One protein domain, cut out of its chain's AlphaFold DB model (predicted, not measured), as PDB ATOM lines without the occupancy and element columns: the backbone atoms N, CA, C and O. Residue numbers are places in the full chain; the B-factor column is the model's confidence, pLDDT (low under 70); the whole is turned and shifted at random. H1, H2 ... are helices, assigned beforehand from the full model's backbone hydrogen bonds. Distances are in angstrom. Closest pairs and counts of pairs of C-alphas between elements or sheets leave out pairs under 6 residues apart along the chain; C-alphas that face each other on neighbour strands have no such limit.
ATOM      1  N   THR A 149     122.108 138.910 118.970       90.69
ATOM      2  CA  THR A 149     123.318 138.860 118.135       90.69
ATOM      3  C   THR A 149     123.026 139.252 116.675       90.69
ATOM      4  O   THR A 149     121.871 139.199 116.227       90.69
ATOM      5  N   PRO A 150     124.039 139.672 115.892       88.69
ATOM      6  CA  PRO A 150     123.918 139.795 114.436       88.69
ATOM      7  C   PRO A 150     123.387 138.513 113.772       88.69
ATOM      8  O   PRO A 150     122.533 138.583 112.887       88.69
ATOM      9  N   GLU A 151     123.841 137.358 114.251       90.44
ATOM     10  CA  GLU A 151     123.531 136.017 113.763       90.44
ATOM     11  C   GLU A 151     122.059 135.664 114.015       90.44
ATOM     12  O   GLU A 151     121.329 135.354 113.070       90.44
ATOM     13  N   HIS A 152     121.559 135.828 115.246       92.25
ATOM     14  CA  HIS A 152     120.137 135.645 115.555       92.25
ATOM     15  C   HIS A 152     119.260 136.664 114.808       92.25
ATOM     16  O   HIS A 152     118.181 136.324 114.320       92.25
ATOM     17  N   ARG A 153     119.715 137.915 114.637       90.12
ATOM     18  CA  ARG A 153     118.991 138.917 113.827       90.12
ATOM     19  C   ARG A 153     118.913 138.535 112.350       90.12
ATOM     20  O   ARG A 153     117.893 138.824 111.717       90.12
ATOM     21  N   ALA A 154     119.937 137.883 111.801       88.19
ATOM     22  CA  ALA A 154     119.897 137.312 110.458       88.19
ATOM     23  C   ALA A 154     118.930 136.119 110.394       88.19
ATOM     24  O   ALA A 154     118.033 136.124 109.549       88.19
ATOM     25  N   ALA A 155     119.030 135.169 111.330       92.06
ATOM     26  CA  ALA A 155     118.160 133.994 111.417       92.06
ATOM     27  C   ALA A 155     116.671 134.376 111.498       92.06
ATOM     28  O   ALA A 155     115.880 133.987 110.641       92.06
ATOM     29  N   SER A 156     116.304 135.237 112.451       91.88
ATOM     30  CA  SER A 156     114.937 135.746 112.632       91.88
ATOM     31  C   SER A 156     114.485 136.673 111.495       91.88
ATOM     32  O   SER A 156     113.300 136.970 111.358       91.88
ATOM     33  N   THR A 157     115.390 137.143 110.631       88.06
ATOM     34  CA  THR A 157     115.013 137.839 109.392       88.06
ATOM     35  C   THR A 157     114.746 136.850 108.261       88.06
ATOM     36  O   THR A 157     113.698 136.963 107.634       88.06
ATOM     37  N   LEU A 158     115.600 135.844 108.055       88.69
ATOM     38  CA  LEU A 158     115.368 134.759 107.093       88.69
ATOM     39  C   LEU A 158     114.057 134.018 107.404       88.69
ATOM     40  O   LEU A 158     113.176 133.942 106.557       88.69
ATOM     41  N   LEU A 159     113.854 133.600 108.652       91.50
ATOM     42  CA  LEU A 159     112.625 132.950 109.113       91.50
ATOM     43  C   LEU A 159     111.350 133.773 108.814       91.50
ATOM     44  O   LEU A 159     110.343 133.218 108.373       91.50
ATOM     45  N   ARG A 160     111.392 135.103 108.982       88.81
ATOM     46  CA  ARG A 160     110.277 135.995 108.606       88.81
ATOM     47  C   ARG A 160     110.061 136.074 107.096       88.81
ATOM     48  O   ARG A 160     108.917 136.160 106.664       88.81
ATOM     49  N   LEU A 161     111.127 136.037 106.294       85.94
ATOM     50  CA  LEU A 161     111.019 136.004 104.832       85.94
ATOM     51  C   LEU A 161     110.375 134.699 104.359       85.94
ATOM     52  O   LEU A 161     109.432 134.758 103.573       85.94
ATOM     53  N   ALA A 162     110.818 133.564 104.905       87.50
ATOM     54  CA  ALA A 162     110.237 132.245 104.673       87.50
ATOM     55  C   ALA A 162     108.728 132.223 104.980       87.50
ATOM     56  O   ALA A 162     107.924 131.911 104.105       87.50
ATOM     57  N   ALA A 163     108.333 132.661 106.182       87.25
ATOM     58  CA  ALA A 163     106.925 132.741 106.580       87.25
ATOM     59  C   ALA A 163     106.095 133.730 105.730       87.25
ATOM     60  O   ALA A 163     104.896 133.528 105.559       87.25
ATOM     61  N   SER A 164     106.712 134.782 105.171       83.00
ATOM     62  CA  SER A 164     106.026 135.802 104.352       83.00
ATOM     63  C   SER A 164     105.760 135.411 102.889       83.00
ATOM     64  O   SER A 164     105.229 136.232 102.138       83.00
ATOM     65  N   GLY A 165     106.170 134.206 102.475       79.56
ATOM     66  CA  GLY A 165     105.922 133.652 101.145       79.56
ATOM     67  C   GLY A 165     104.565 132.946 101.056       79.56
ATOM     68  O   GLY A 165     103.518 133.539 101.294       79.56
ATOM     69  N   GLU A 166     104.585 131.654 100.734       75.56
ATOM     70  CA  GLU A 166     103.393 130.788 100.656       75.56
ATOM     71  C   GLU A 166     102.963 130.245 102.039       75.56
ATOM     72  O   GLU A 166     102.168 129.312 102.133       75.56
ATOM     73  N   GLY A 167     103.502 130.826 103.116       76.69
ATOM     74  CA  GLY A 167     103.526 130.240 104.452       76.69
ATOM     75  C   GLY A 167     104.670 129.237 104.633       76.69
ATOM     76  O   GLY A 167     105.466 128.993 103.725       76.69
ATOM     77  N   LEU A 168     104.743 128.664 105.834       85.81
ATOM     78  CA  LEU A 168     105.686 127.613 106.212       85.81
ATOM     79  C   LEU A 168     104.889 126.479 106.865       85.81
ATOM     80  O   LEU A 168     104.053 126.748 107.729       85.81
ATOM     81  N   SER A 169     105.117 125.230 106.467       88.50
ATOM     82  CA  SER A 169     104.541 124.079 107.169       88.50
ATOM     83  C   SER A 169     105.303 123.778 108.466       88.50
ATOM     84  O   SER A 169     106.454 124.168 108.634       88.50
ATOM     85  N   GLU A 170     104.670 123.069 109.403       89.69
ATOM     86  CA  GLU A 170     105.300 122.706 110.681       89.69
ATOM     87  C   GLU A 170     106.592 121.858 110.551       89.69
ATOM     88  O   GLU A 170     107.531 122.150 111.292       89.69
ATOM     89  N   PRO A 171     106.733 120.876 109.628       88.75
ATOM     90  CA  PRO A 171     108.030 120.232 109.405       88.75
ATOM     91  C   PRO A 171     109.069 121.204 108.822       88.75
ATOM     92  O   PRO A 171     110.142 121.329 109.404       88.75
ATOM     93  N   GLU A 172     108.730 121.987 107.782       90.12
ATOM     94  CA  GLU A 172     109.623 123.045 107.257       90.12
ATOM     95  C   GLU A 172     110.049 124.032 108.360       90.12
ATOM     96  O   GLU A 172     111.154 124.563 108.308       90.12
ATOM     97  N   ARG A 173     109.195 124.282 109.363       92.56
ATOM     98  CA  ARG A 173     109.493 125.147 110.511       92.56
ATOM     99  C   ARG A 173     110.582 124.556 111.403       92.56
ATOM    100  O   ARG A 173     111.528 125.271 111.718       92.56
ATOM    101  N   VAL A 174     110.438 123.298 111.823       92.38
ATOM    102  CA  VAL A 174     111.420 122.599 112.676       92.38
ATOM    103  C   VAL A 174     112.755 122.453 111.949       92.38
ATOM    104  O   VAL A 174     113.810 122.768 112.501       92.38
ATOM    105  N   ASP A 175     112.692 122.046 110.686       91.62
ATOM    106  CA  ASP A 175     113.854 121.834 109.834       91.62
ATOM    107  C   ASP A 175     114.610 123.145 109.562       91.62
ATOM    108  O   ASP A 175     115.831 123.210 109.720       91.62
ATOM    109  N   LEU A 176     113.901 124.232 109.229       92.50
ATOM    110  CA  LEU A 176     114.517 125.538 108.985       92.50
ATOM    111  C   LEU A 176     115.140 126.137 110.254       92.50
ATOM    112  O   LEU A 176     116.215 126.728 110.158       92.50
ATOM    113  N   THR A 177     114.514 126.022 111.432       94.75
ATOM    114  CA  THR A 177     115.096 126.588 112.665       94.75
ATOM    115  C   THR A 177     116.324 125.809 113.129       94.75
ATOM    116  O   THR A 177     117.311 126.440 113.513       94.75
ATOM    117  N   ALA A 178     116.322 124.476 113.025       93.38
ATOM    118  CA  ALA A 178     117.495 123.643 113.302       93.38
ATOM    119  C   ALA A 178     118.651 123.925 112.321       93.38
ATOM    120  O   ALA A 178     119.812 124.075 112.728       93.38
ATOM    121  N   HIS A 179     118.333 124.073 111.030       93.06
ATOM    122  CA  HIS A 179     119.315 124.387 109.992       93.06
ATOM    123  C   HIS A 179     119.907 125.793 110.154       93.06
ATOM    124  O   HIS A 179     121.123 125.954 110.101       93.06
ATOM    125  N   LEU A 180     119.077 126.811 110.422       93.75
ATOM    126  CA  LEU A 180     119.544 128.174 110.710       93.75
ATOM    127  C   LEU A 180     120.390 128.234 111.988       93.75
ATOM    128  O   LEU A 180     121.411 128.920 111.988       93.75
ATOM    129  N   GLY A 181     120.011 127.497 113.039       94.44
ATOM    130  CA  GLY A 181     120.803 127.366 114.266       94.44
ATOM    131  C   GLY A 181     122.214 126.849 113.986       94.44
ATOM    132  O   GLY A 181     123.198 127.482 114.367       94.44
ATOM    133  N   THR A 182     122.310 125.760 113.221       93.75
ATOM    134  CA  THR A 182     123.586 125.139 112.832       93.75
ATOM    135  C   THR A 182     124.413 126.040 111.905       93.75
ATOM    136  O   THR A 182     125.600 126.266 112.145       93.75
ATOM    137  N   ALA A 183     123.795 126.589 110.855       91.19
ATOM    138  CA  ALA A 183     124.477 127.373 109.826       91.19
ATOM    139  C   ALA A 183     124.984 128.736 110.329       91.19
ATOM    140  O   ALA A 183     126.028 129.204 109.877       91.19
ATOM    141  N   LEU A 184     124.260 129.366 111.262       91.25
ATOM    142  CA  LEU A 184     124.610 130.667 111.846       91.25
ATOM    143  C   LEU A 184     125.248 130.552 113.241       91.25
ATOM    144  O   LEU A 184     125.606 131.575 113.815       91.25
ATOM    145  N   ARG A 185     125.451 129.326 113.751       93.62
ATOM    146  CA  ARG A 185     126.075 129.017 115.055       93.62
ATOM    147  C   ARG A 185     125.406 129.729 116.236       93.62
ATOM    148  O   ARG A 185     126.085 130.302 117.085       93.62
ATOM    149  N   LEU A 186     124.077 129.696 116.259       93.31
ATOM    150  CA  LEU A 186     123.279 130.250 117.354       93.31
ATOM    151  C   LEU A 186     123.488 129.440 118.642       93.31
ATOM    152  O   LEU A 186     123.704 128.229 118.574       93.31
ATOM    153  N   THR A 187     123.379 130.086 119.804       93.69
ATOM    154  CA  THR A 187     123.343 129.379 121.099       93.69
ATOM    155  C   THR A 187     122.017 128.632 121.285       93.69
ATOM    156  O   THR A 187     121.014 128.968 120.650       93.69
ATOM    157  N   ASP A 188     121.960 127.651 122.189       92.81
ATOM    158  CA  ASP A 188     120.740 126.857 122.409       92.81
ATOM    159  C   ASP A 188     119.543 127.725 122.842       92.81
ATOM    160  O   ASP A 188     118.424 127.533 122.356       92.81
ATOM    161  N   GLY A 189     119.766 128.760 123.661       93.12
ATOM    162  CA  GLY A 189     118.734 129.746 124.001       93.12
ATOM    163  C   GLY A 189     118.323 130.661 122.838       93.12
ATOM    164  O   GLY A 189     117.153 131.041 122.739       93.12
ATOM    165  N   GLU A 190     119.219 130.961 121.891       94.44
ATOM    166  CA  GLU A 190     118.867 131.648 120.640       94.44
ATOM    167  C   GLU A 190     118.106 130.745 119.659       94.44
ATOM    168  O   GLU A 190     117.236 131.245 118.941       94.44
ATOM    169  N   VAL A 191     118.376 129.435 119.643       94.94
ATOM    170  CA  VAL A 191     117.608 128.432 118.883       94.94
ATOM    171  C   VAL A 191     116.223 128.227 119.503       94.94
ATOM    172  O   VAL A 191     115.229 128.164 118.773       94.94
ATOM    173  N   ALA A 192     116.114 128.192 120.834       95.25
ATOM    174  CA  ALA A 192     114.833 128.158 121.541       95.25
ATOM    175  C   ALA A 192     114.002 129.423 121.248       95.25
ATOM    176  O   ALA A 192     112.837 129.323 120.852       95.25
ATOM    177  N   ARG A 193     114.631 130.608 121.305       95.38
ATOM    178  CA  ARG A 193     114.024 131.891 120.907       95.38
ATOM    179  C   ARG A 193     113.577 131.897 119.444       95.38
ATOM    180  O   ARG A 193     112.467 132.331 119.144       95.38
ATOM    181  N   LEU A 194     114.413 131.406 118.527       95.12
ATOM    182  CA  LEU A 194     114.090 131.334 117.099       95.12
ATOM    183  C   LEU A 194     112.889 130.407 116.845       95.12
ATOM    184  O   LEU A 194     112.026 130.731 116.031       95.12
ATOM    185  N   ASN A 195     112.785 129.295 117.579       95.75
ATOM    186  CA  ASN A 195     111.617 128.412 117.546       95.75
ATOM    187  C   ASN A 195     110.350 129.083 118.101       95.75
ATOM    188  O   ASN A 195     109.289 128.956 117.488       95.75
ATOM    189  N   ALA A 196     110.453 129.844 119.195       95.62
ATOM    190  CA  ALA A 196     109.336 130.629 119.723       95.62
ATOM    191  C   ALA A 196     108.840 131.672 118.707       95.62
ATOM    192  O   ALA A 196     107.643 131.747 118.421       95.62
ATOM    193  N   HIS A 197     109.765 132.406 118.082       94.00
ATOM    194  CA  HIS A 197     109.463 133.351 117.006       94.00
ATOM    195  C   HIS A 197     108.801 132.648 115.806       94.00
ATOM    196  O   HIS A 197     107.819 133.144 115.259       94.00
ATOM    197  N   ALA A 198     109.280 131.458 115.429       94.00
ATOM    198  CA  ALA A 198     108.726 130.674 114.325       94.00
ATOM    199  C   ALA A 198     107.264 130.260 114.560       94.00
ATOM    200  O   ALA A 198     106.442 130.380 113.654       94.00
ATOM    201  N   VAL A 199     106.925 129.810 115.772       94.62
ATOM    202  CA  VAL A 199     105.544 129.440 116.124       94.62
ATOM    203  C   VAL A 199     104.627 130.668 116.165       94.62
ATOM    204  O   VAL A 199     103.481 130.590 115.716       94.62
ATOM    205  N   LEU A 200     105.119 131.829 116.610       92.25
ATOM    206  CA  LEU A 200     104.342 133.073 116.572       92.25
ATOM    207  C   LEU A 200     104.039 133.531 115.142       92.25
ATOM    208  O   LEU A 200     102.912 133.935 114.870       92.25
ATOM    209  N   LEU A 201     104.984 133.397 114.207       90.06
ATOM    210  CA  LEU A 201     104.762 133.735 112.793       90.06
ATOM    211  C   LEU A 201     103.684 132.873 112.114       90.06
ATOM    212  O   LEU A 201     103.069 133.329 111.152       90.06
ATOM    213  N   LEU A 202     103.442 131.656 112.613       89.56
ATOM    214  CA  LEU A 202     102.374 130.766 112.138       89.56
ATOM    215  C   LEU A 202     101.090 130.845 112.985       89.56
ATOM    216  O   LEU A 202     100.085 130.218 112.643       89.56
ATOM    217  N   THR A 203     101.086 131.610 114.081       90.44
ATOM    218  CA  THR A 203      99.928 131.725 114.979       90.44
ATOM    219  C   THR A 203      98.828 132.590 114.341       90.44
ATOM    220  O   THR A 203      99.078 133.749 113.998       90.44
ATOM    221  N   PRO A 204      97.581 132.094 114.200       80.44
ATOM    222  CA  PRO A 204      96.491 132.872 113.617       80.44
ATOM    223  C   PRO A 204      96.229 134.174 114.385       80.44
ATOM    224  O   PRO A 204      95.974 134.157 115.585       80.44
ATOM    225  N   GLY A 205      96.251 135.307 113.680       73.00
ATOM    226  CA  GLY A 205      96.061 136.631 114.282       73.00
ATOM    227  C   GLY A 205      97.344 137.307 114.774       73.00
ATOM    228  O   GLY A 205      97.279 138.470 115.174       73.00
ATOM    229  N   ALA A 206      98.507 136.651 114.672       69.50
ATOM    230  CA  ALA A 206      99.787 137.351 114.716       69.50
ATOM    231  C   ALA A 206      99.826 138.473 113.655       69.50
ATOM    232  O   ALA A 206      99.204 138.345 112.591       69.50
ATOM    233  N   PRO A 207     100.528 139.593 113.915       63.38
ATOM    234  CA  PRO A 207     100.685 140.633 112.910       63.38
ATOM    235  C   PRO A 207     101.376 140.036 111.672       63.38
ATOM    236  O   PRO A 207     102.424 139.406 111.821       63.38
ATOM    237  N   PRO A 208     100.833 140.218 110.451       61.53
ATOM    238  CA  PRO A 208     101.440 139.650 109.254       61.53
ATOM    239  C   PRO A 208     102.850 140.214 109.114       61.53
ATOM    240  O   PRO A 208     103.007 141.437 109.060       61.53
ATOM    241  N   ALA A 209     103.850 139.326 109.090       58.78
ATOM    242  CA  ALA A 209     105.266 139.676 109.113       58.78
ATOM    243  C   ALA A 209     105.550 140.752 108.052       58.78
ATOM    244  O   ALA A 209     105.505 140.459 106.852       58.78
ATOM    245  N   PRO A 210     105.771 142.021 108.447       52.69
ATOM    246  CA  PRO A 210     105.757 143.104 107.482       52.69
ATOM    247  C   PRO A 210     106.963 142.936 106.567       52.69
ATOM    248  O   PRO A 210     108.087 142.837 107.060       52.69
ATOM    249  N   GLN A 211     106.743 142.940 105.245       54.84
ATOM    250  CA  GLN A 211     107.794 142.830 104.225       54.84
ATOM    251  C   GLN A 211     108.696 144.084 104.211       54.84
ATOM    252  O   GLN A 211     108.738 144.885 103.270       54.84
ATOM    253  N   ARG A 212     109.485 144.232 105.282       57.03
ATOM    254  CA  ARG A 212     110.510 145.259 105.486       57.03
ATOM    255  C   ARG A 212     111.684 145.114 104.513       57.03
ATOM    256  O   ARG A 212     112.520 146.006 104.483       57.03
ATOM    257  N   LEU A 213     111.678 144.102 103.633       63.06
ATOM    258  CA  LEU A 213     112.406 144.071 102.351       63.06
ATOM    259  C   LEU A 213     112.411 145.430 101.628       63.06
ATOM    260  O   LEU A 213     113.436 145.845 101.088       63.06
ATOM    261  N   SER A 214     111.266 146.118 101.658       64.31
ATOM    262  CA  SER A 214     111.043 147.452 101.087       64.31
ATOM    263  C   SER A 214     111.762 148.592 101.829       64.31
ATOM    264  O   SER A 214     112.073 149.614 101.219       64.31
ATOM    265  N   GLY A 215     112.049 148.421 103.123       72.81
ATOM    266  CA  GLY A 215     112.847 149.337 103.947       72.81
ATOM    267  C   GLY A 215     114.339 148.986 104.015       72.81
ATOM    268  O   GLY A 215     115.135 149.816 104.446       72.81
ATOM    269  N   LEU A 216     114.734 147.783 103.585       76.44
ATOM    270  CA  LEU A 216     116.138 147.395 103.453       76.44
ATOM    271  C   LEU A 216     116.778 148.059 102.226       76.44
ATOM    272  O   LEU A 216     116.187 148.153 101.146       76.44
ATOM    273  N   THR A 217     118.038 148.466 102.364       83.50
ATOM    274  CA  THR A 217     118.867 148.854 101.216       83.50
ATOM    275  C   THR A 217     119.207 147.637 100.350       83.50
ATOM    276  O   THR A 217     119.178 146.498 100.820       83.50
ATOM    277  N   LEU A 218     119.581 147.862  99.083       81.19
ATOM    278  CA  LEU A 218     120.012 146.776  98.191       81.19
ATOM    279  C   LEU A 218     121.199 145.993  98.779       81.19
ATOM    280  O   LEU A 218     121.169 144.772  98.778       81.19
ATOM    281  N   GLY A 219     122.189 146.681  99.362       80.00
ATOM    282  CA  GLY A 219     123.333 146.026 100.009       80.00
ATOM    283  C   GLY A 219     122.943 145.140 101.197       80.00
ATOM    284  O   GLY A 219     123.526 144.078 101.376       80.00
ATOM    285  N   GLN A 220     121.919 145.521 101.969       82.25
ATOM    286  CA  GLN A 220     121.387 144.670 103.039       82.25
ATOM    287  C   GLN A 220     120.637 143.453 102.486       82.25
ATOM    288  O   GLN A 220     120.816 142.360 103.013       82.25
ATOM    289  N   ARG A 221     119.831 143.604 101.422       82.69
ATOM    290  CA  ARG A 221     119.156 142.451 100.796       82.69
ATOM    291  C   ARG A 221     120.147 141.475 100.166       82.69
ATOM    292  O   ARG A 221     119.998 140.281 100.382       82.69
ATOM    293  N   LEU A 222     121.173 141.973  99.471       81.88
ATOM    294  CA  LEU A 222     122.249 141.141  98.925       81.88
ATOM    295  C   LEU A 222     123.003 140.408 100.040       81.88
ATOM    296  O   LEU A 222     123.131 139.195  99.971       81.88
ATOM    297  N   HIS A 223     123.379 141.089 101.126       81.69
ATOM    298  CA  HIS A 223     124.029 140.432 102.264       81.69
ATOM    299  C   HIS A 223     123.151 139.342 102.912       81.69
ATOM    300  O   HIS A 223     123.653 138.274 103.252       81.69
ATOM    301  N   ILE A 224     121.838 139.564 103.038       81.62
ATOM    302  CA  ILE A 224     120.900 138.541 103.536       81.62
ATOM    303  C   ILE A 224     120.734 137.398 102.518       81.62
ATOM    304  O   ILE A 224     120.616 136.248 102.929       81.62
ATOM    305  N   ALA A 225     120.778 137.670 101.210       81.25
ATOM    306  CA  ALA A 225     120.752 136.644 100.164       81.25
ATOM    307  C   ALA A 225     122.047 135.811 100.130       81.25
ATOM    308  O   ALA A 225     121.993 134.605  99.898       81.25
ATOM    309  N   ASP A 226     123.195 136.422 100.422       81.62
ATOM    310  CA  ASP A 226     124.477 135.733 100.581       81.62
ATOM    311  C   ASP A 226     124.490 134.867 101.849       81.62
ATOM    312  O   ASP A 226     124.964 133.736 101.802       81.62
ATOM    313  N   LEU A 227     123.902 135.335 102.959       80.62
ATOM    314  CA  LEU A 227     123.696 134.520 104.166       80.62
ATOM    315  C   LEU A 227     122.711 133.365 103.920       80.62
ATOM    316  O   LEU A 227     122.976 132.241 104.339       80.62
ATOM    317  N   ALA A 228     121.621 133.607 103.185       80.12
ATOM    318  CA  ALA A 228     120.675 132.575 102.758       80.12
ATOM    319  C   ALA A 228     121.361 131.499 101.899       80.12
ATOM    320  O   ALA A 228     121.201 130.309 102.150       80.12
ATOM    321  N   SER A 229     122.175 131.907 100.921       81.75
ATOM    322  CA  SER A 229     122.955 130.986 100.088       81.75
ATOM    323  C   SER A 229     124.144 130.356 100.817       81.75
ATOM    324  O   SER A 229     124.578 129.281 100.423       81.75
ATOM    325  N   GLY A 230     124.669 130.976 101.874       80.06
ATOM    326  CA  GLY A 230     125.640 130.358 102.777       80.06
ATOM    327  C   GLY A 230     125.007 129.221 103.578       80.06
ATOM    328  O   GLY A 230     125.543 128.116 103.597       80.06
ATOM    329  N   ALA A 231     123.827 129.463 104.156       76.50
ATOM    330  CA  ALA A 231     123.059 128.453 104.875       76.50
ATOM    331  C   ALA A 231     122.605 127.306 103.954       76.50
ATOM    332  O   ALA A 231     122.844 126.146 104.277       76.50
ATOM    333  N   ALA A 232     122.050 127.597 102.774       78.44
ATOM    334  CA  ALA A 232     121.635 126.587 101.787       78.44
ATOM    335  C   ALA A 232     122.794 125.758 101.180       78.44
ATOM    336  O   ALA A 232     122.566 124.881 100.358       78.44
ATOM    337  N   ARG A 233     124.053 126.051 101.534       80.62
ATOM    338  CA  ARG A 233     125.240 125.286 101.109       80.62
ATOM    339  C   ARG A 233     125.825 124.407 102.214       80.62
ATOM    340  O   ARG A 233     126.884 123.816 102.011       80.62
ATOM    341  N   VAL A 234     125.176 124.339 103.374       79.06
ATOM    342  CA  VAL A 234     125.521 123.370 104.416       79.06
ATOM    343  C   VAL A 234     124.879 122.033 104.044       79.06
ATOM    344  O   VAL A 234     123.661 121.947 103.932       79.06
ATOM    345  N   ASP A 235     125.710 121.001 103.896       68.81
ATOM    346  CA  ASP A 235     125.401 119.628 103.428       68.81
ATOM    347  C   ASP A 235     124.376 118.854 104.297       68.81
ATOM    348  O   ASP A 235     124.094 117.683 104.072       68.81
ATOM    349  N   THR A 236     123.829 119.506 105.325       72.94
ATOM    350  CA  THR A 236     122.808 118.989 106.248       72.94
ATOM    351  C   THR A 236     121.409 119.543 105.965       72.94
ATOM    352  O   THR A 236     120.521 119.353 106.793       72.94
ATOM    353  N   ALA A 237     121.207 120.267 104.857       74.25
ATOM    354  CA  ALA A 237     119.908 120.827 104.488       74.25
ATOM    355  C   ALA A 237     118.876 119.701 104.247       74.25
ATOM    356  O   ALA A 237     119.083 118.864 103.367       74.25
ATOM    357  N   PRO A 238     117.771 119.639 105.012       77.75
ATOM    358  CA  PRO A 238     116.752 118.612 104.820       77.75
ATOM    359  C   PRO A 238     115.843 118.936 103.615       77.75
ATOM    360  O   PRO A 238     115.645 120.110 103.268       77.75
ATOM    361  N   PRO A 239     115.257 117.912 102.967       74.75
ATOM    362  CA  PRO A 239     114.500 118.079 101.730       74.75
ATOM    363  C   PRO A 239     113.306 119.025 101.914       74.75
ATOM    364  O   PRO A 239     112.435 118.808 102.751       74.75
ATOM    365  N   GLY A 240     113.263 120.077 101.095       79.50
ATOM    366  CA  GLY A 240     112.256 121.143 101.155       79.50
ATOM    367  C   GLY A 240     112.796 122.469 101.695       79.50
ATOM    368  O   GLY A 240     112.408 123.523 101.183       79.50
ATOM    369  N   VAL A 241     113.770 122.457 102.613       81.94
ATOM    370  CA  VAL A 241     114.400 123.693 103.120       81.94
ATOM    371  C   VAL A 241     115.107 124.466 101.996       81.94
ATOM    372  O   VAL A 241     115.008 125.692 101.944       81.94
ATOM    373  N   ASP A 242     115.672 123.789 100.995       82.56
ATOM    374  CA  ASP A 242     116.225 124.445  99.798       82.56
ATOM    375  C   ASP A 242     115.169 125.135  98.924       82.56
ATOM    376  O   ASP A 242     115.454 126.130  98.254       82.56
ATOM    377  N   GLN A 243     113.920 124.657  98.933       83.25
ATOM    378  CA  GLN A 243     112.811 125.358  98.282       83.25
ATOM    379  C   GLN A 243     112.371 126.582  99.100       83.25
ATOM    380  O   GLN A 243     111.959 127.592  98.526       83.25
ATOM    381  N   VAL A 244     112.506 126.555 100.430       84.00
ATOM    382  CA  VAL A 244     112.359 127.755 101.270       84.00
ATOM    383  C   VAL A 244     113.476 128.765 100.962       84.00
ATOM    384  O   VAL A 244     113.179 129.931 100.695       84.00
ATOM    385  N   PHE A 245     114.745 128.342 100.895       84.00
ATOM    386  CA  PHE A 245     115.868 129.226 100.550       84.00
ATOM    387  C   PHE A 245     115.770 129.810  99.133       84.00
ATOM    388  O   PHE A 245     115.997 131.011  98.966       84.00
ATOM    389  N   ARG A 246     115.348 129.026  98.129       83.50
ATOM    390  CA  ARG A 246     115.054 129.533  96.774       83.50
ATOM    391  C   ARG A 246     113.961 130.607  96.786       83.50
ATOM    392  O   ARG A 246     114.175 131.689  96.238       83.50
ATOM    393  N   ARG A 247     112.832 130.361  97.471       84.00
ATOM    394  CA  ARG A 247     111.740 131.345  97.635       84.00
ATOM    395  C   ARG A 247     112.224 132.630  98.325       84.00
ATOM    396  O   ARG A 247     111.917 133.724  97.856       84.00
ATOM    397  N   MET A 248     113.040 132.519  99.378       83.62
ATOM    398  CA  MET A 248     113.627 133.682 100.059       83.62
ATOM    399  C   MET A 248     114.584 134.482  99.166       83.62
ATOM    400  O   MET A 248     114.516 135.711  99.162       83.62
ATOM    401  N   ARG A 249     115.462 133.820  98.399       82.00
ATOM    402  CA  ARG A 249     116.426 134.506  97.523       82.00
ATOM    403  C   ARG A 249     115.725 135.277  96.401       82.00
ATOM    404  O   ARG A 249     116.024 136.455  96.215       82.00
ATOM    405  N   ALA A 250     114.723 134.674  95.758       82.38
ATOM    406  CA  ALA A 250     113.894 135.341  94.748       82.38
ATOM    407  C   ALA A 250     113.130 136.568  95.298       82.38
ATOM    408  O   ALA A 250     112.917 137.544  94.579       82.38
ATOM    409  N   ALA A 251     112.750 136.559  96.582       81.69
ATOM    410  CA  ALA A 251     112.136 137.712  97.250       81.69
ATOM    411  C   ALA A 251     113.145 138.819  97.640       81.69
ATOM    412  O   ALA A 251     112.753 139.976  97.823       81.69
ATOM    413  N   LEU A 252     114.434 138.491  97.781       82.69
ATOM    414  CA  LEU A 252     115.501 139.426  98.162       82.69
ATOM    415  C   LEU A 252     116.085 140.182  96.960       82.69
ATOM    416  O   LEU A 252     116.280 141.402  97.052       82.69
ATOM    417  N   ASP A 253     116.312 139.491  95.841       80.75
ATOM    418  CA  ASP A 253     116.649 140.115  94.557       80.75
ATOM    419  C   ASP A 253     115.828 139.521  93.394       80.75
ATOM    420  O   ASP A 253     116.210 138.505  92.813       80.75
ATOM    421  N   PRO A 254     114.728 140.188  92.993       71.44
ATOM    422  CA  PRO A 254     113.912 139.787  91.846       71.44
ATOM    423  C   PRO A 254     114.611 139.876  90.479       71.44
ATOM    424  O   PRO A 254     113.988 139.548  89.470       71.44
ATOM    425  N   ASN A 255     115.850 140.379  90.414       73.75
ATOM    426  CA  ASN A 255     116.640 140.479  89.184       73.75
ATOM    427  C   ASN A 255     117.839 139.524  89.178       73.75
ATOM    428  O   ASN A 255     118.551 139.500  88.177       73.75
ATOM    429  N   ASP A 256     118.083 138.778  90.262       67.50
ATOM    430  CA  ASP A 256     119.102 137.732  90.270       67.50
ATOM    431  C   ASP A 256     118.664 136.643  89.281       67.50
ATOM    432  O   ASP A 256     117.629 136.003  89.516       67.50
ATOM    433  N   PRO A 257     119.387 136.430  88.162       59.91
ATOM    434  CA  PRO A 257     119.089 135.357  87.232       59.91
ATOM    435  C   PRO A 257     119.550 134.064  87.897       59.91
ATOM    436  O   PRO A 257     120.619 133.544  87.579       59.91
ATOM    437  N   THR A 258     118.754 133.609  88.872       57.00
ATOM    438  CA  THR A 258     119.011 132.420  89.679       57.00
ATOM    439  C   THR A 258     119.381 131.316  88.702       57.00
ATOM    440  O   THR A 258     118.521 130.941  87.898       57.00
TER     441      THR A 258
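Overview. This is residues 149 to 258 of the 653 residues of the protein "Conserved exported protein" of Actinosynnema pretiosum subsp. pretiosum (UniProt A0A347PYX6). Three helices, H1, H2 and H3, pack together as an up-and-down bundle, and a hairpin of two more, H4 and H5, crosses it nearly at right angles, packed on H1 and H2 and away from H3. H1 lies in the middle, between H3 and the H4-H5 hairpin, and a long link with no named element, residues 203 to 217, runs round the outside from H3 to H4. The printed part has 110 residues with five named helices, H1 to H5 in chain order, and no named strand; the class is all helix. The whole is compact and rounded, with a radius of gyration of the C-alphas of 12.9 A and spans of 35 by 34 by 27 A.

Arrangement. H1, residues 150 to 163, touches H2, residues 170 to 184, the closest C-alphas being those of Glu 151 and Leu 184, 5.8 A apart. They form a helical hairpin, at a shallow tilt of 24 degrees, opposite ways. H2 and H3, residues 188 to 202, form the next helical hairpin; they touch, closest at the C-alphas of Gly 181 and Val 191, 5.7 A apart, at 36 degrees, only just a steep tilt. H1 and H3 touch and run the same way at a shallow tilt of 25 degrees, with the C-alphas of Ser 156 and Leu 194 closest at 6.3 A. H1, H2 and H3 make a bundle, up and down, each helix running against the one before it. H4, residues 218 to 231, and H5, residues 241 to 252, form a third helical hairpin; they touch at a shallow tilt of 9 degrees, opposite ways, closest at the C-alphas of Arg 221 and Leu 252, 5.4 A apart. H1 touches H4 with residues 154 to 158 alone, about perpendicular at 88 degrees; the closest C-alphas, of Ala 154 and Ile 224, are 7.1 A apart. H1 touches H5 with residues 158 to 162 alone, about perpendicular at 85 degrees; the closest C-alphas, of Ala 162 and Met 248, are 5.9 A apart. H4 touches H2 with residues 230 to 231 alone, at 81 degrees, with the C-alphas of Ala 183 and Ala 231 closest at 5.3 A. H2 and H5 only just touch, with 3 pairs of C-alphas within 8 A, the closest being Leu 176 and Val 241 at 6.1 A. H3 is apart from H4 and H5. In H2, H3, H4 and H5 every O i to N i+4 pair is within hydrogen-bond range, and in H1 9 of 10 are.

Along the chain. H1 begins at C-alpha 150 at (123.918, 139.795, 114.436) and is 20.0 A long from first to last C-alpha. H2 measures 20.9 A, H3 21.4 A, H4 19.7 A and H5 16.5 A. C-alpha 218, where H4 begins, is at (120.012, 146.776, 98.191), and H5 ends at C-alpha 252 at (115.501, 139.426, 98.162).

Size, cuts and confidence. The two C-alphas farthest apart, those of Gly 189 and Pro 257, are 37.2 A apart, and the printed part has no cut. The link from H3 to H4 is long, with 15 residues. The mean pLDDT of the printed part is 83.2, and it is under 70 at residues 206 to 214, residue 235 and residues 256 to 258.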